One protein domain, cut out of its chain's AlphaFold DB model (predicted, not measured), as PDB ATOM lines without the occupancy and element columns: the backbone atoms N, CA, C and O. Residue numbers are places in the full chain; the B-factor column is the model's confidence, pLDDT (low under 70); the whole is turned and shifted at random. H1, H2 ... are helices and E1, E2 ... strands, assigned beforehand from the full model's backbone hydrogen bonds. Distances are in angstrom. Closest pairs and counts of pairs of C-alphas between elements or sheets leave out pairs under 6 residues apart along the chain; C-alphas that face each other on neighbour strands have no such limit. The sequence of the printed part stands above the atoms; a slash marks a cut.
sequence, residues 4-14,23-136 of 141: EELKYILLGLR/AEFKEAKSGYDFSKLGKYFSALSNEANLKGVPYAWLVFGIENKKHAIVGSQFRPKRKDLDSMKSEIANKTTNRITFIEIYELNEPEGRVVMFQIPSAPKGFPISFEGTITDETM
ATOM      1  N   GLU A   4      83.133 -20.148  94.869       95.94
ATOM      2  CA  GLU A   4      84.263 -20.638  95.661       95.94
ATOM      3  C   GLU A   4      85.117 -19.485  96.200       95.94
ATOM      4  O   GLU A   4      85.474 -19.483  97.378       95.94
ATOM      5  N   GLU A   5      85.392 -18.474  95.370       96.94
ATOM      6  CA  GLU A   5      86.102 -17.261  95.793       96.94
ATOM      7  C   GLU A   5      85.326 -16.522  96.885       96.94
ATOM      8  O   GLU A   5      85.897 -16.129  97.900       96.94
ATOM      9  N   LEU A   6      84.010 -16.371  96.714       96.94
ATOM     10  CA  LEU A   6      83.148 -15.716  97.695       96.94
ATOM     11  C   LEU A   6      83.094 -16.488  99.018       96.94
ATOM     12  O   LEU A   6      83.153 -15.869 100.077       96.94
ATOM     13  N   LYS A   7      83.046 -17.825  98.979       96.50
ATOM     14  CA  LYS A   7      83.135 -18.676 100.176       96.50
ATOM     15  C   LYS A   7      84.468 -18.510 100.897       96.50
ATOM     16  O   LYS A   7      84.488 -18.393 102.121       96.50
ATOM     17  N   TYR A   8      85.570 -18.466 100.148       96.06
ATOM     18  CA  TYR A   8      86.896 -18.239 100.714       96.06
ATOM     19  C   TYR A   8      87.001 -16.857 101.373       96.06
ATOM     20  O   TYR A   8      87.471 -16.747 102.506       96.06
ATOM     21  N   ILE A   9      86.492 -15.812 100.709       95.69
ATOM     22  CA  ILE A   9      86.407 -14.459 101.274       95.69
ATOM     23  C   ILE A   9      85.563 -14.482 102.547       95.69
ATOM     24  O   ILE A   9      86.028 -14.024 103.584       95.69
ATOM     25  N   LEU A  10      84.355 -15.050 102.503       95.56
ATOM     26  CA  LEU A  10      83.454 -15.110 103.650       95.56
ATOM     27  C   LEU A  10      84.100 -15.807 104.852       95.56
ATOM     28  O   LEU A  10      84.000 -15.309 105.971       95.56
ATOM     29  N   LEU A  11      84.787 -16.928 104.627       93.94
ATOM     30  CA  LEU A  11      85.527 -17.635 105.670       93.94
ATOM     31  C   LEU A  11      86.634 -16.756 106.268       93.94
ATOM     32  O   LEU A  11      86.761 -16.684 107.488       93.94
ATOM     33  N   GLY A  12      87.400 -16.063 105.422       92.69
ATOM     34  CA  GLY A  12      88.429 -15.121 105.860       92.69
ATOM     35  C   GLY A  12      87.855 -13.993 106.718       92.69
ATOM     36  O   GLY A  12      88.359 -13.748 107.809       92.69
ATOM     37  N   LEU A  13      86.761 -13.368 106.268       91.62
ATOM     38  CA  LEU A  13      86.090 -12.284 106.990       91.62
ATOM     39  C   LEU A  13      85.572 -12.738 108.358       91.62
ATOM     40  O   LEU A  13      85.739 -12.029 109.343       91.62
ATOM     41  N   ARG A  14      84.962 -13.926 108.442       89.94
ATOM     42  CA  ARG A  14      84.416 -14.463 109.703       89.94
ATOM     43  C   ARG A  14      85.498 -14.767 110.746       89.94
ATOM     44  O   ARG A  14      85.180 -14.810 111.931       89.94
ATOM     45  N   ALA A  23      85.107  -5.012 107.708       92.56
ATOM     46  CA  ALA A  23      83.964  -5.894 107.565       92.56
ATOM     47  C   ALA A  23      82.938  -5.647 108.670       92.56
ATOM     48  O   ALA A  23      83.289  -5.581 109.840       92.56
ATOM     49  N   GLU A  24      81.664  -5.570 108.296       92.50
ATOM     50  CA  GLU A  24      80.550  -5.440 109.233       92.50
ATOM     51  C   GLU A  24      79.541  -6.571 109.005       92.50
ATOM     52  O   GLU A  24      79.058  -6.769 107.884       92.50
ATOM     53  N   PHE A  25      79.162  -7.279 110.073       93.19
ATOM     54  CA  PHE A  25      78.178  -8.364 110.020       93.19
ATOM     55  C   PHE A  25      76.820  -7.938 110.573       93.19
ATOM     56  O   PHE A  25      76.718  -7.344 111.647       93.19
ATOM     57  N   LYS A  26      75.740  -8.280 109.862       93.88
ATOM     58  CA  LYS A  26      74.360  -8.071 110.322       93.88
ATOM     59  C   LYS A  26      73.484  -9.279 110.025       93.88
ATOM     60  O   LYS A  26      73.544  -9.863 108.951       93.88
ATOM     61  N   GLU A  27      72.566  -9.597 110.933       94.06
ATOM     62  CA  GLU A  27      71.609 -10.682 110.690       94.06
ATOM     63  C   GLU A  27      70.648 -10.330 109.542       94.06
ATOM     64  O   GLU A  27      70.448 -11.128 108.633       94.06
ATOM     65  N   ALA A  28      70.069  -9.118 109.567       92.12
ATOM     66  CA  ALA A  28      69.150  -8.590 108.548       92.12
ATOM     67  C   ALA A  28      68.087  -9.611 108.083       92.12
ATOM     68  O   ALA A  28      67.923  -9.861 106.889       92.12
ATOM     69  N   LYS A  29      67.365 -10.231 109.030       86.69
ATOM     70  CA  LYS A  29      66.503 -11.401 108.765       86.69
ATOM     71  C   LYS A  29      65.436 -11.175 107.697       86.69
ATOM     72  O   LYS A  29      65.244 -12.048 106.863       86.69
ATOM     73  N   SER A  30      64.750 -10.034 107.712       82.44
ATOM     74  CA  SER A  30      63.647  -9.721 106.781       82.44
ATOM     75  C   SER A  30      63.743  -8.328 106.159       82.44
ATOM     76  O   SER A  30      63.286  -8.102 105.043       82.44
ATOM     77  N   GLY A  31      64.366  -7.392 106.866       88.69
ATOM     78  CA  GLY A  31      64.532  -6.011 106.452       88.69
ATOM     79  C   GLY A  31      65.757  -5.409 107.118       88.69
ATOM     80  O   GLY A  31      66.307  -5.967 108.073       88.69
ATOM     81  N   TYR A  32      66.183  -4.262 106.606       90.62
ATOM     82  CA  TYR A  32      67.257  -3.490 107.198       90.62
ATOM     83  C   TYR A  32      67.016  -2.007 106.947       90.62
ATOM     84  O   TYR A  32      66.558  -1.627 105.867       90.62
ATOM     85  N   ASP A  33      67.292  -1.183 107.954       90.44
ATOM     86  CA  ASP A  33      67.115   0.259 107.852       90.44
ATOM     87  C   ASP A  33      68.107   0.842 106.837       90.44
ATOM     88  O   ASP A  33      69.322   0.649 106.944       90.44
ATOM     89  N   PHE A  34      67.580   1.551 105.841       89.00
ATOM     90  CA  PHE A  34      68.394   2.063 104.746       89.00
ATOM     91  C   PHE A  34      69.382   3.147 105.205       89.00
ATOM     92  O   PHE A  34      70.507   3.189 104.713       89.00
ATOM     93  N   SER A  35      69.005   3.987 106.177       87.69
ATOM     94  CA  SER A  35      69.900   5.013 106.725       87.69
ATOM     95  C   SER A  35      71.081   4.372 107.456       87.69
ATOM     96  O   SER A  35      72.226   4.775 107.258       87.69
ATOM     97  N   LYS A  36      70.842   3.308 108.235       89.94
ATOM     98  CA  LYS A  36      71.915   2.518 108.860       89.94
ATOM     99  C   LYS A  36      72.840   1.900 107.817       89.94
ATOM    100  O   LYS A  36      74.052   2.000 107.960       89.94
ATOM    101  N   LEU A  37      72.288   1.297 106.764       92.50
ATOM    102  CA  LEU A  37      73.078   0.708 105.678       92.50
ATOM    103  C   LEU A  37      73.959   1.757 104.987       92.50
ATOM    104  O   LEU A  37      75.138   1.504 104.762       92.50
ATOM    105  N   GLY A  38      73.420   2.948 104.719       91.06
ATOM    106  CA  GLY A  38      74.182   4.067 104.167       91.06
ATOM    107  C   GLY A  38      75.320   4.543 105.074       91.06
ATOM    108  O   GLY A  38      76.421   4.808 104.596       91.06
ATOM    109  N   LYS A  39      75.097   4.582 106.393       89.81
ATOM    110  CA  LYS A  39      76.153   4.891 107.373       89.81
ATOM    111  C   LYS A  39      77.268   3.846 107.358       89.81
ATOM    112  O   LYS A  39      78.432   4.225 107.292       89.81
ATOM    113  N   TYR A  40      76.920   2.557 107.336       91.75
ATOM    114  CA  TYR A  40      77.911   1.484 107.197       91.75
ATOM    115  C   TYR A  40      78.678   1.578 105.882       91.75
ATOM    116  O   TYR A  40      79.894   1.436 105.885       91.75
ATOM    117  N   PHE A  41      77.997   1.879 104.772       93.19
ATOM    118  CA  PHE A  41      78.653   2.102 103.484       93.19
ATOM    119  C   PHE A  41      79.730   3.189 103.577       93.19
ATOM    120  O   PHE A  41      80.869   2.970 103.169       93.19
ATOM    121  N   SER A  42      79.368   4.345 104.136       91.19
ATOM    122  CA  SER A  42      80.266   5.489 104.292       91.19
ATOM    123  C   SER A  42      81.476   5.147 105.162       91.19
ATOM    124  O   SER A  42      82.609   5.394 104.754       91.19
ATOM    125  N   ALA A  43      81.231   4.544 106.330       89.81
ATOM    126  CA  ALA A  43      82.269   4.154 107.278       89.81
ATOM    127  C   ALA A  43      83.249   3.153 106.654       89.81
ATOM    128  O   ALA A  43      84.441   3.424 106.590       89.81
ATOM    129  N   LEU A  44      82.737   2.051 106.100       93.00
ATOM    130  CA  LEU A  44      83.543   0.981 105.509       93.00
ATOM    131  C   LEU A  44      84.344   1.455 104.288       93.00
ATOM    132  O   LEU A  44      85.480   1.032 104.093       93.00
ATOM    133  N   SER A  45      83.773   2.341 103.465       93.44
ATOM    134  CA  SER A  45      84.483   2.929 102.323       93.44
ATOM    135  C   SER A  45      85.672   3.772 102.784       93.44
ATOM    136  O   SER A  45      86.781   3.625 102.262       93.44
ATOM    137  N   ASN A  46      85.466   4.620 103.794       90.56
ATOM    138  CA  ASN A  46      86.529   5.440 104.361       90.56
ATOM    139  C   ASN A  46      87.587   4.585 105.062       90.56
ATOM    140  O   ASN A  46      88.775   4.794 104.840       90.56
ATOM    141  N   GLU A  47      87.176   3.583 105.833       90.06
ATOM    142  CA  GLU A  47      88.098   2.711 106.557       90.06
ATOM    143  C   GLU A  47      88.967   1.880 105.609       90.06
ATOM    144  O   GLU A  47      90.179   1.757 105.791       90.06
ATOM    145  N   ALA A  48      88.387   1.399 104.505       92.25
ATOM    146  CA  ALA A  48      89.156   0.765 103.443       92.25
ATOM    147  C   ALA A  48      90.243   1.696 102.875       92.25
ATOM    148  O   ALA A  48      91.338   1.235 102.545       92.25
ATOM    149  N   ASN A  49      89.975   3.003 102.776       92.00
ATOM    150  CA  ASN A  49      90.977   3.979 102.349       92.00
ATOM    151  C   ASN A  49      92.082   4.158 103.389       92.00
ATOM    152  O   ASN A  49      93.258   4.123 103.021       92.00
ATOM    153  N   LEU A  50      91.717   4.276 104.666       88.25
ATOM    154  CA  LEU A  50      92.667   4.438 105.769       88.25
ATOM    155  C   LEU A  50      93.604   3.236 105.908       88.25
ATOM    156  O   LEU A  50      94.810   3.417 106.070       88.25
ATOM    157  N   LYS A  51      93.086   2.016 105.740       88.19
ATOM    158  CA  LYS A  51      93.892   0.785 105.759       88.19
ATOM    159  C   LYS A  51      94.578   0.468 104.425       88.19
ATOM    160  O   LYS A  51      95.285  -0.532 104.327       88.19
ATOM    161  N   GLY A  52      94.385   1.292 103.392       89.75
ATOM    162  CA  GLY A  52      94.998   1.098 102.076       89.75
ATOM    163  C   GLY A  52      94.528  -0.163 101.339       89.75
ATOM    164  O   GLY A  52      95.238  -0.655 100.460       89.75
ATOM    165  N   VAL A  53      93.349  -0.693 101.679       92.38
ATOM    166  CA  VAL A  53      92.750  -1.863 101.024       92.38
ATOM    167  C   VAL A  53      91.775  -1.424  99.924       92.38
ATOM    168  O   VAL A  53      91.159  -0.362 100.023       92.38
ATOM    169  N   PRO A  54      91.609  -2.207  98.843       94.25
ATOM    170  CA  PRO A  54      90.807  -1.783  97.690       94.25
ATOM    171  C   PRO A  54      89.295  -1.762  97.959       94.25
ATOM    172  O   PRO A  54      88.559  -1.057  97.265       94.25
ATOM    173  N   TYR A  55      88.819  -2.537  98.934       95.38
ATOM    174  CA  TYR A  55      87.405  -2.643  99.273       95.38
ATOM    175  C   TYR A  55      87.192  -3.172 100.694       95.38
ATOM    176  O   TYR A  55      88.053  -3.849 101.256       95.38
ATOM    177  N   ALA A  56      86.003  -2.896 101.222       95.69
ATOM    178  CA  ALA A  56      85.463  -3.399 102.479       95.69
ATOM    179  C   ALA A  56      84.145  -4.158 102.236       95.69
ATOM    180  O   ALA A  56      83.625  -4.189 101.114       95.69
ATOM    181  N   TRP A  57      83.604  -4.777 103.286       96.62
ATOM    182  CA  TRP A  57      82.442  -5.658 103.195       96.62
ATOM    183  C   TRP A  57      81.370  -5.332 104.231       96.62
ATOM    184  O   TRP A  57      81.623  -5.330 105.427       96.62
ATOM    185  N   LEU A  58      80.133  -5.152 103.782       95.81
ATOM    186  CA  LEU A  58      78.964  -5.314 104.648       95.81
ATOM    187  C   LEU A  58      78.357  -6.680 104.324       95.81
ATOM    188  O   LEU A  58      78.173  -7.006 103.153       95.81
ATOM    189  N   VAL A  59      78.077  -7.505 105.329       96.62
ATOM    190  CA  VAL A  59      77.626  -8.886 105.115       96.62
ATOM    191  C   VAL A  59      76.366  -9.167 105.920       96.62
ATOM    192  O   VAL A  59      76.351  -9.095 107.149       96.62
ATOM    193  N   PHE A  60      75.287  -9.489 105.212       97.38
ATOM    194  CA  PHE A  60      73.992  -9.833 105.790       97.38
ATOM    195  C   PHE A  60      73.793 -11.344 105.892       97.38
ATOM    196  O   PHE A  60      74.284 -12.097 105.055       97.38
ATOM    197  N   GLY A  61      73.009 -11.776 106.881       96.81
ATOM    198  CA  GLY A  61      72.759 -13.189 107.169       96.81
ATOM    199  C   GLY A  61      73.786 -13.812 108.112       96.81
ATOM    200  O   GLY A  61      73.836 -15.036 108.214       96.81
ATOM    201  N   ILE A  62      74.582 -12.987 108.804       94.75
ATOM    202  CA  ILE A  62      75.572 -13.411 109.801       94.75
ATOM    203  C   ILE A  62      75.300 -12.698 111.125       94.75
ATOM    204  O   ILE A  62      75.067 -11.490 111.149       94.75
ATOM    205  N   GLU A  63      75.306 -13.436 112.233       90.81
ATOM    206  CA  GLU A  63      75.184 -12.837 113.565       90.81
ATOM    207  C   GLU A  63      76.522 -12.280 114.077       90.81
ATOM    208  O   GLU A  63      77.595 -12.757 113.725       90.81
ATOM    209  N   ASN A  64      76.455 -11.241 114.907       80.81
ATOM    210  CA  ASN A  64      77.601 -10.384 115.218       80.81
ATOM    211  C   ASN A  64      78.588 -10.956 116.250       80.81
ATOM    212  O   ASN A  64      79.672 -10.419 116.393       80.81
ATOM    213  N   LYS A  65      78.214 -11.950 117.060       83.31
ATOM    214  CA  LYS A  65      79.019 -12.379 118.218       83.31
ATOM    215  C   LYS A  65      79.909 -13.577 117.928       83.31
ATOM    216  O   LYS A  65      81.016 -13.645 118.441       83.31
ATOM    217  N   LYS A  66      79.407 -14.564 117.194       85.88
ATOM    218  CA  LYS A  66      80.149 -15.786 116.834       85.88
ATOM    219  C   LYS A  66      80.348 -15.901 115.324       85.88
ATOM    220  O   LYS A  66      80.815 -16.938 114.854       85.88
ATOM    221  N   HIS A  67      79.950 -14.875 114.568       89.44
ATOM    222  CA  HIS A  67      79.949 -14.866 113.111       89.44
ATOM    223  C   HIS A  67      79.277 -16.112 112.513       89.44
ATOM    224  O   HIS A  67      79.723 -16.644 111.495       89.44
ATOM    225  N   ALA A  68      78.220 -16.626 113.145       92.38
ATOM    226  CA  ALA A  68      77.451 -17.750 112.627       92.38
ATOM    227  C   ALA A  68      76.516 -17.303 111.496       92.38
ATOM    228  O   ALA A  68      75.925 -16.222 111.542       92.38
ATOM    229  N   ILE A  69      76.358 -18.154 110.481       96.19
ATOM    230  CA  ILE A  69      75.382 -17.927 109.414       96.19
ATOM    231  C   ILE A  69      73.990 -18.202 109.984       96.19
ATOM    232  O   ILE A  69      73.726 -19.279 110.511       96.19
ATOM    233  N   VAL A  70      73.110 -17.210 109.885       96.25
ATOM    234  CA  VAL A  70      71.709 -17.278 110.337       96.25
ATOM    235  C   VAL A  70      70.710 -17.108 109.192       96.25
ATOM    236  O   VAL A  70      69.510 -17.297 109.383       96.25
ATOM    237  N   GLY A  71      71.202 -16.744 108.005       97.00
ATOM    238  CA  GLY A  71      70.395 -16.498 106.818       97.00
ATOM    239  C   GLY A  71      69.697 -15.132 106.810       97.00
ATOM    240  O   GLY A  71      69.380 -14.548 107.846       97.00
ATOM    241  N   SER A  72      69.437 -14.619 105.607       96.31
ATOM    242  CA  SER A  72      68.737 -13.351 105.390       96.31
ATOM    243  C   SER A  72      67.729 -13.432 104.240       96.31
ATOM    244  O   SER A  72      68.047 -13.856 103.125       96.31
ATOM    245  N   GLN A  73      66.511 -12.945 104.496       95.50
ATOM    246  CA  GLN A  73      65.471 -12.689 103.492       95.50
ATOM    247  C   GLN A  73      65.460 -11.224 103.037       95.50
ATOM    248  O   GLN A  73      64.489 -10.764 102.440       95.50
ATOM    249  N   PHE A  74      66.524 -10.464 103.312       95.12
ATOM    250  CA  PHE A  74      66.634  -9.087 102.853       95.12
ATOM    251  C   PHE A  74      66.630  -9.038 101.325       95.12
ATOM    252  O   PHE A  74      67.503  -9.636 100.692       95.12
ATOM    253  N   ARG A  75      65.645  -8.333 100.750       93.44
ATOM    254  CA  ARG A  75      65.479  -8.122  99.301       93.44
ATOM    255  C   ARG A  75      65.767  -9.412  98.502       93.44
ATOM    256  O   ARG A  75      66.813  -9.528  97.863       93.44
ATOM    257  N   PRO A  76      64.876 -10.419  98.570       92.69
ATOM    258  CA  PRO A  76      65.158 -11.758  98.049       92.69
ATOM    259  C   PRO A  76      65.175 -11.817  96.517       92.69
ATOM    260  O   PRO A  76      65.640 -12.795  95.942       92.69
ATOM    261  N   LYS A  77      64.646 -10.794  95.833       94.19
ATOM    262  CA  LYS A  77      64.678 -10.711  94.373       94.19
ATOM    263  C   LYS A  77      65.889  -9.898  93.948       94.19
ATOM    264  O   LYS A  77      66.051  -8.764  94.391       94.19
ATOM    265  N   ARG A  78      66.660 -10.430  92.999       91.69
ATOM    266  CA  ARG A  78      67.879  -9.788  92.489       91.69
ATOM    267  C   ARG A  78      67.684  -8.321  92.083       91.69
ATOM    268  O   ARG A  78      68.462  -7.464  92.482       91.69
ATOM    269  N   LYS A  79      66.577  -8.016  91.399       93.38
ATOM    270  CA  LYS A  79      66.215  -6.649  90.980       93.38
ATOM    271  C   LYS A  79      66.144  -5.637  92.136       93.38
ATOM    272  O   LYS A  79      66.434  -4.463  91.936       93.38
ATOM    273  N   ASP A  80      65.752  -6.085  93.330       92.38
ATOM    274  CA  ASP A  80      65.608  -5.228  94.507       92.38
ATOM    275  C   ASP A  80      66.993  -4.959  95.136       92.38
ATOM    276  O   ASP A  80      67.202  -3.930  95.777       92.38
ATOM    277  N   LEU A  81      67.967  -5.858  94.940       92.56
ATOM    278  CA  LEU A  81      69.371  -5.600  95.272       92.56
ATOM    279  C   LEU A  81      69.999  -4.631  94.269       92.56
ATOM    280  O   LEU A  81      70.656  -3.674  94.670       92.56
ATOM    281  N   ASP A  82      69.746  -4.824  92.975       91.31
ATOM    282  CA  ASP A  82      70.289  -3.948  91.935       91.31
ATOM    283  C   ASP A  82      69.761  -2.504  92.071       91.31
ATOM    284  O   ASP A  82      70.528  -1.549  91.911       91.31
ATOM    285  N   SER A  83      68.490  -2.313  92.461       92.19
ATOM    286  CA  SER A  83      67.936  -0.975  92.739       92.19
ATOM    287  C   SER A  83      68.687  -0.254  93.862       92.19
ATOM    288  O   SER A  83      68.854   0.966  93.824       92.19
ATOM    289  N   MET A  84      69.222  -1.005  94.824       90.38
ATOM    290  CA  MET A  84      69.944  -0.467  95.972       90.38
ATOM    291  C   MET A  84      71.253   0.205  95.582       90.38
ATOM    292  O   MET A  84      71.624   1.208  96.191       90.38
ATOM    293  N   LYS A  85      71.927  -0.291  94.532       91.69
ATOM    294  CA  LYS A  85      73.108   0.389  93.990       91.69
ATOM    295  C   LYS A  85      72.755   1.824  93.584       91.69
ATOM    296  O   LYS A  85      73.499   2.755  93.889       91.69
ATOM    297  N   SER A  86      71.591   2.013  92.963       89.81
ATOM    298  CA  SER A  86      71.104   3.340  92.569       89.81
ATOM    299  C   SER A  86      70.665   4.179  93.772       89.81
ATOM    300  O   SER A  86      70.965   5.369  93.829       89.81
ATOM    301  N   GLU A  87      69.988   3.573  94.753       91.25
ATOM    302  CA  GLU A  87      69.562   4.257  95.983       91.25
ATOM    303  C   GLU A  87      70.761   4.815  96.771       91.25
ATOM    304  O   GLU A  87      70.711   5.958  97.223       91.25
ATOM    305  N   ILE A  88      71.853   4.046  96.884       90.31
ATOM    306  CA  ILE A  88      73.087   4.481  97.557       90.31
ATOM    307  C   ILE A  88      73.795   5.576  96.764       90.31
ATOM    308  O   ILE A  88      74.094   6.623  97.332       90.31
ATOM    309  N   ALA A  89      73.970   5.397  95.450       88.44
ATOM    310  CA  ALA A  89      74.596   6.402  94.588       88.44
ATOM    311  C   ALA A  89      73.891   7.770  94.650       88.44
ATOM    312  O   ALA A  89      74.507   8.808  94.452       88.44
ATOM    313  N   ASN A  90      72.583   7.804  94.905       88.31
ATOM    314  CA  ASN A  90      71.843   9.062  94.988       88.31
ATOM    315  C   ASN A  90      72.002   9.785  96.338       88.31
ATOM    316  O   ASN A  90      71.554  10.923  96.459       88.31
ATOM    317  N   LYS A  91      72.600   9.145  97.350       84.38
ATOM    318  CA  LYS A  91      72.725   9.684  98.715       84.38
ATOM    319  C   LYS A  91      74.158   9.785  99.235       84.38
ATOM    320  O   LYS A  91      74.372  10.328 100.322       84.38
ATOM    321  N   THR A  92      75.123   9.272  98.482       80.25
ATOM    322  CA  THR A  92      76.553   9.389  98.764       80.25
ATOM    323  C   THR A  92      77.168  10.554  97.999       80.25
ATOM    324  O   THR A  92      76.757  10.903  96.886       80.25
ATOM    325  N   THR A  93      78.212  11.145  98.574       76.88
ATOM    326  CA  THR A  93      79.048  12.116  97.857       76.88
ATOM    327  C   THR A  93      79.671  11.469  96.609       76.88
ATOM    328  O   THR A  93      80.051  10.300  96.629       76.88
ATOM    329  N   ASN A  94      79.747  12.213  95.498       78.56
ATOM    330  CA  ASN A  94      80.279  11.760  94.199       78.56
ATOM    331  C   ASN A  94      79.554  10.567  93.549       78.56
ATOM    332  O   ASN A  94      80.069   9.979  92.601       78.56
ATOM    333  N   ARG A  95      78.345  10.228  94.012       83.94
ATOM    334  CA  ARG A  95      77.529   9.123  93.488       83.94
ATOM    335  C   ARG A  95      78.203   7.748  93.547       83.94
ATOM    336  O   ARG A  95      77.925   6.883  92.714       83.94
ATOM    337  N   ILE A  96      79.082   7.537  94.526       87.50
ATOM    338  CA  ILE A  96      79.762   6.252  94.718       87.50
ATOM    339  C   ILE A  96      78.770   5.211  95.245       87.50
ATOM    340  O   ILE A  96      77.915   5.509  96.078       87.50
ATOM    341  N   THR A  97      78.879   3.978  94.763       93.12
ATOM    342  CA  THR A  97      78.015   2.865  95.170       93.12
ATOM    343  C   THR A  97      78.802   1.567  95.315       93.12
ATOM    344  O   THR A  97      80.021   1.556  95.149       93.12
ATOM    345  N   PHE A  98      78.117   0.478  95.660       95.25
ATOM    346  CA  PHE A  98      78.703  -0.857  95.745       95.25
ATOM    347  C   PHE A  98      79.369  -1.242  94.423       95.25
ATOM    348  O   PHE A  98      78.778  -1.059  93.358       95.25
ATOM    349  N   ILE A  99      80.558  -1.846  94.504       95.75
ATOM    350  CA  ILE A  99      81.191  -2.497  93.351       95.75
ATOM    351  C   ILE A  99      80.247  -3.598  92.861       95.75
ATOM    352  O   ILE A  99      79.800  -3.601  91.714       95.75
ATOM    353  N   GLU A 100      79.864  -4.490  93.773       96.38
ATOM    354  CA  GLU A 100      78.893  -5.540  93.516       96.38
ATOM    355  C   GLU A 100      78.182  -5.964  94.805       96.38
ATOM    356  O   GLU A 100      78.660  -5.728  95.915       96.38
ATOM    357  N   ILE A 101      77.010  -6.570  94.649       96.94
ATOM    358  CA  ILE A 101      76.267  -7.248  95.700       96.94
ATOM    359  C   ILE A 101      76.222  -8.718  95.301       96.94
ATOM    360  O   ILE A 101      75.661  -9.063  94.262       96.94
ATOM    361  N   TYR A 102      76.809  -9.591  96.108       97.62
ATOM    362  CA  TYR A 102      76.836 -11.026  95.858       97.62
ATOM    363  C   TYR A 102      75.851 -11.756  96.761       97.62
ATOM    364  O   TYR A 102      75.613 -11.359  97.901       97.62
ATOM    365  N   GLU A 103      75.302 -12.850  96.248       96.88
ATOM    366  CA  GLU A 103      74.431 -13.748  96.996       96.88
ATOM    367  C   GLU A 103      75.115 -15.112  97.103       96.88
ATOM    368  O   GLU A 103      75.501 -15.703  96.094       96.88
ATOM    369  N   LEU A 104      75.260 -15.603  98.330       96.81
ATOM    370  CA  LEU A 104      75.756 -16.938  98.642       96.81
ATOM    371  C   LEU A 104      74.641 -17.735  99.310       96.81
ATOM    372  O   LEU A 104      74.058 -17.294 100.299       96.81
ATOM    373  N   ASN A 105      74.353 -18.918  98.777       95.62
ATOM    374  CA  ASN A 105      73.427 -19.859  99.395       95.62
ATOM    375  C   ASN A 105      74.245 -20.947 100.092       95.62
ATOM    376  O   ASN A 105      74.661 -21.914  99.454       95.62
ATOM    377  N   GLU A 106      74.492 -20.755 101.386       95.31
ATOM    378  CA  GLU A 106      75.145 -21.750 102.233       95.31
ATOM    379  C   GLU A 106      74.102 -22.727 102.805       95.31
ATOM    380  O   GLU A 106      72.919 -22.374 102.888       95.31
ATOM    381  N   PRO A 107      74.505 -23.946 103.213       95.12
ATOM    382  CA  PRO A 107      73.594 -24.913 103.828       95.12
ATOM    383  C   PRO A 107      72.808 -24.352 105.023       95.12
ATOM    384  O   PRO A 107      71.651 -24.713 105.229       95.12
ATOM    385  N   GLU A 108      73.419 -23.453 105.793       95.25
ATOM    386  CA  GLU A 108      72.838 -22.805 106.970       95.25
ATOM    387  C   GLU A 108      71.916 -21.627 106.621       95.25
ATOM    388  O   GLU A 108      71.072 -21.243 107.433       95.25
ATOM    389  N   GLY A 109      72.053 -21.036 105.428       96.44
ATOM    390  CA  GLY A 109      71.198 -19.942 104.981       96.44
ATOM    391  C   GLY A 109      71.814 -19.015 103.933       96.44
ATOM    392  O   GLY A 109      73.001 -19.058 103.617       96.44
ATOM    393  N   ARG A 110      70.968 -18.122 103.401       97.25
ATOM    394  CA  ARG A 110      71.363 -17.097 102.423       97.25
ATOM    395  C   ARG A 110      72.184 -15.985 103.075       97.25
ATOM    396  O   ARG A 110      71.707 -15.334 104.004       97.25
ATOM    397  N   VAL A 111      73.355 -15.717 102.513       97.81
ATOM    398  CA  VAL A 111      74.251 -14.612 102.862       97.81
ATOM    399  C   VAL A 111      74.269 -13.603 101.713       97.81
ATOM    400  O   VAL A 111      74.363 -13.983 100.545       97.81
ATOM    401  N   VAL A 112      74.179 -12.310 102.033       97.94
ATOM    402  CA  VAL A 112      74.275 -11.223 101.043       97.94
ATOM    403  C   VAL A 112      75.513 -10.391 101.348       97.94
ATOM    404  O   VAL A 112      75.613  -9.807 102.424       97.94
ATOM    405  N   MET A 113      76.460 -10.349 100.416       97.88
ATOM    406  CA  MET A 113      77.750  -9.681 100.583       97.88
ATOM    407  C   MET A 113      77.805  -8.420  99.726       97.88
ATOM    408  O   MET A 113      77.793  -8.490  98.499       97.88
ATOM    409  N   PHE A 114      77.895  -7.264 100.370       97.75
ATOM    410  CA  PHE A 114      78.025  -5.966  99.722       97.75
ATOM    411  C   PHE A 114      79.504  -5.594  99.630       97.75
ATOM    412  O   PHE A 114      80.144  -5.345 100.652       97.75
ATOM    413  N   GLN A 115      80.040  -5.540  98.412       97.88
ATOM    414  CA  GLN A 115      81.414  -5.118  98.162       97.88
ATOM    415  C   GLN A 115      81.466  -3.592  98.039       97.88
ATOM    416  O   GLN A 115      80.917  -3.009  97.098       97.88
ATOM    417  N   ILE A 116      82.124  -2.939  98.990       96.62
ATOM    418  CA  ILE A 116      82.169  -1.479  99.115       96.62
ATOM    419  C   ILE A 116      83.545  -0.993  98.653       96.62
ATOM    420  O   ILE A 116      84.546  -1.468  99.185       96.62
ATOM    421  N   PRO A 117      83.636  -0.077  97.672       96.06
ATOM    422  CA  PRO A 117      84.924   0.437  97.229       96.06
ATOM    423  C   PRO A 117      85.589   1.268  98.326       96.06
ATOM    424  O   PRO A 117      84.915   1.961  99.091       96.06
ATOM    425  N   SER A 118      86.917   1.251  98.349       94.12
ATOM    426  CA  SER A 118      87.712   2.216  99.108       94.12
ATOM    427  C   SER A 118      87.393   3.652  98.686       94.12
ATOM    428  O   SER A 118      87.240   3.932  97.492       94.12
ATOM    429  N   ALA A 119      87.292   4.562  99.653       91.50
ATOM    430  CA  ALA A 119      87.121   5.980  99.382       91.50
ATOM    431  C   ALA A 119      88.307   6.507  98.546       91.50
ATOM    432  O   ALA A 119      89.439   6.031  98.697       91.50
ATOM    433  N   PRO A 120      88.104   7.490  97.655       86.94
ATOM    434  CA  PRO A 120      89.215   8.129  96.963       86.94
ATOM    435  C   PRO A 120      90.134   8.846  97.962       86.94
ATOM    436  O   PRO A 120      89.674   9.494  98.902       86.94
ATOM    437  N   LYS A 121      91.452   8.774  97.743       82.19
ATOM    438  CA  LYS A 121      92.431   9.472  98.592       82.19
ATOM    439  C   LYS A 121      92.128  10.971  98.635       82.19
ATOM    440  O   LYS A 121      91.993  11.596  97.587       82.19
ATOM    441  N   GLY A 122      92.051  11.533  99.839       79.62
ATOM    442  CA  GLY A 122      91.754  12.952 100.038       79.62
ATOM    443  C   GLY A 122      90.264  13.318  99.966       79.62
ATOM    444  O   GLY A 122      89.935  14.479 100.186       79.62
ATOM    445  N   PHE A 123      89.363  12.364  99.698       82.44
ATOM    446  CA  PHE A 123      87.924  12.614  99.580       82.44
ATOM    447  C   PHE A 123      87.125  11.627 100.442       82.44
ATOM    448  O   PHE A 123      86.782  10.543  99.960       82.44
ATOM    449  N   PRO A 124      86.802  11.982 101.700       81.25
ATOM    450  CA  PRO A 124      85.978  11.124 102.534       81.25
ATOM    451  C   PRO A 124      84.578  11.012 101.933       81.25
ATOM    452  O   PRO A 124      83.983  11.991 101.469       81.25
ATOM    453  N   ILE A 125      84.033   9.805 101.962       82.31
ATOM    454  CA  ILE A 125      82.646   9.551 101.610       82.31
ATOM    455  C   ILE A 125      81.783   9.902 102.812       82.31
ATOM    456  O   ILE A 125      82.062   9.492 103.941       82.31
ATOM    457  N   SER A 126      80.738  10.680 102.545       82.69
ATOM    458  CA  SER A 126      79.649  10.961 103.469       82.69
ATOM    459  C   SER A 126      78.353  10.375 102.923       82.69
ATOM    460  O   SER A 126      78.140  10.315 101.704       82.69
ATOM    461  N   PHE A 127      77.473   9.979 103.836       77.56
ATOM    462  CA  PHE A 127      76.110   9.571 103.529       77.56
ATOM    463  C   PHE A 127      75.144  10.599 104.116       77.56
ATOM    464  O   PHE A 127      75.200  10.888 105.312       77.56
ATOM    465  N   GLU A 128      74.294  11.189 103.270       80.00
ATOM    466  CA  GLU A 128      73.372  12.273 103.659       80.00
ATOM    467  C   GLU A 128      74.073  13.422 104.420       80.00
ATOM    468  O   GLU A 128      73.550  13.971 105.385       80.00
ATOM    469  N   GLY A 129      75.295  13.774 104.007       72.62
ATOM    470  CA  GLY A 129      76.083  14.848 104.624       72.62
ATOM    471  C   GLY A 129      76.744  14.489 105.960       72.62
ATOM    472  O   GLY A 129      77.451  15.323 106.516       72.62
ATOM    473  N   THR A 130      76.573  13.262 106.462       74.62
ATOM    474  CA  THR A 130      77.245  12.791 107.685       74.62
ATOM    475  C   THR A 130      78.502  11.995 107.340       74.62
ATOM    476  O   THR A 130      78.439  11.038 106.566       74.62
ATOM    477  N   ILE A 131      79.634  12.375 107.937       71.25
ATOM    478  CA  ILE A 131      80.859  11.567 107.990       71.25
ATOM    479  C   ILE A 131      80.871  10.878 109.356       71.25
ATOM    480  O   ILE A 131      80.701  11.541 110.377       71.25
ATOM    481  N   THR A 132      81.012   9.557 109.392       64.44
ATOM    482  CA  THR A 132      81.099   8.786 110.642       64.44
ATOM    483  C   THR A 132      82.485   8.911 111.296       64.44
ATOM    484  O   THR A 132      83.500   8.973 110.604       64.44
ATOM    485  N   ASP A 133      82.490   8.977 112.634       54.84
ATOM    486  CA  ASP A 133      83.499   9.606 113.513       54.84
ATOM    487  C   ASP A 133      84.977   9.205 113.337       54.84
ATOM    488  O   ASP A 133      85.858  10.031 113.582       54.84
ATOM    489  N   GLU A 134      85.298   7.984 112.906       53.00
ATOM    490  CA  GLU A 134      86.703   7.549 112.779       53.00
ATOM    491  C   GLU A 134      87.441   8.262 111.644       53.00
ATOM    492  O   GLU A 134      88.622   8.593 111.769       53.00
ATOM    493  N   THR A 135      86.725   8.633 110.579       49.62
ATOM    494  CA  THR A 135      87.316   9.310 109.421       49.62
ATOM    495  C   THR A 135      87.741  10.750 109.733       49.62
ATOM    496  O   THR A 135      88.674  11.264 109.131       49.62
ATOM    497  N   MET A 136      87.117  11.433 110.697       49.81
ATOM    498  CA  MET A 136      87.467  12.831 110.993       49.81
ATOM    499  C   MET A 136      88.817  12.979 111.710       49.81
ATOM    500  O   MET A 136      89.441  14.035 111.616       49.81
TER     501      MET A 136
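What this domain is: This is residues 4 to 14 and 23 to 136 of the 141 residues of the protein "Putative DNA-binding protein" of Algoriphagus antarcticus (UniProt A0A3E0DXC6). A twisted sheet of four strands forms the middle of three layers: H2 runs along one face, H3 slants over E3 on that same face, and H1 crosses the opposite face. The 125 printed residues hold three named helices and four named strands, in the order H1 E1 H2 E2 H3 E3 E4. The mixed sheet runs E1 E2 E4 E3, and the class is mixed, helices and strands. The whole is compact, with a radius of gyration of the C-alphas of 13.9 A, and only just elongated, spanning 42 by 28 by 24 A.

Where its parts are: The strands are E1, residues 23 to 26, E2, 55 to 60, E3, 100 to 106, 18.8 A long, and E4, 109 to 117, 25.8 A. The helices are H1, residues 4 to 14, 15.3 A, H2, 34 to 50, 24.4 A, and H3, 78 to 89, 17.7 A. C-alpha 4 is at (84.263, -20.638, 95.661) and C-alpha 117 at (84.924, 0.437, 97.229).

How they stand to each other: E1 and E2 are parallel, with N 24 and O 57 at 2.9 A. E2 and E4 are antiparallel, with N 114 and O 58 at 2.8 A. E3 and E4 form a hairpin, with N 113 and O 102 at 2.8 A. E1, H2, E2 is a strand-helix-strand unit, two parallel neighbour strands joined through a helix; E2, H3, E3 is a split one, with E4 between its strands; both crossovers are right-handed. H2 lies over E2 at a height of 8.0 A; the closest C-alphas, of Ala 48 and Ala 56, are 5.6 A apart. H3 has a height of 9.7 A; its closest C-alpha pair with E3 is Leu 81 and Ile 101, 7.1 A. H2 and H3 are close but not clearly touching. H1 has a height of 8.8 A and is apart from H2 and H3. Every O i to N i+4 pair is within hydrogen-bond range in H1 and H2, and 5 of 8 in H3.

The domain as a whole: The C-alphas farthest apart, of Pro 107 and Gly 122, are 42.2 A apart. Residues 15 to 22 are not printed, and C-alphas 14 and 23 are 8.8 A apart across this cut. The link E2 to H3 is long. Residues 118 to 136 hold no named element, and pLDDT is under 70 at residues 132 to 136.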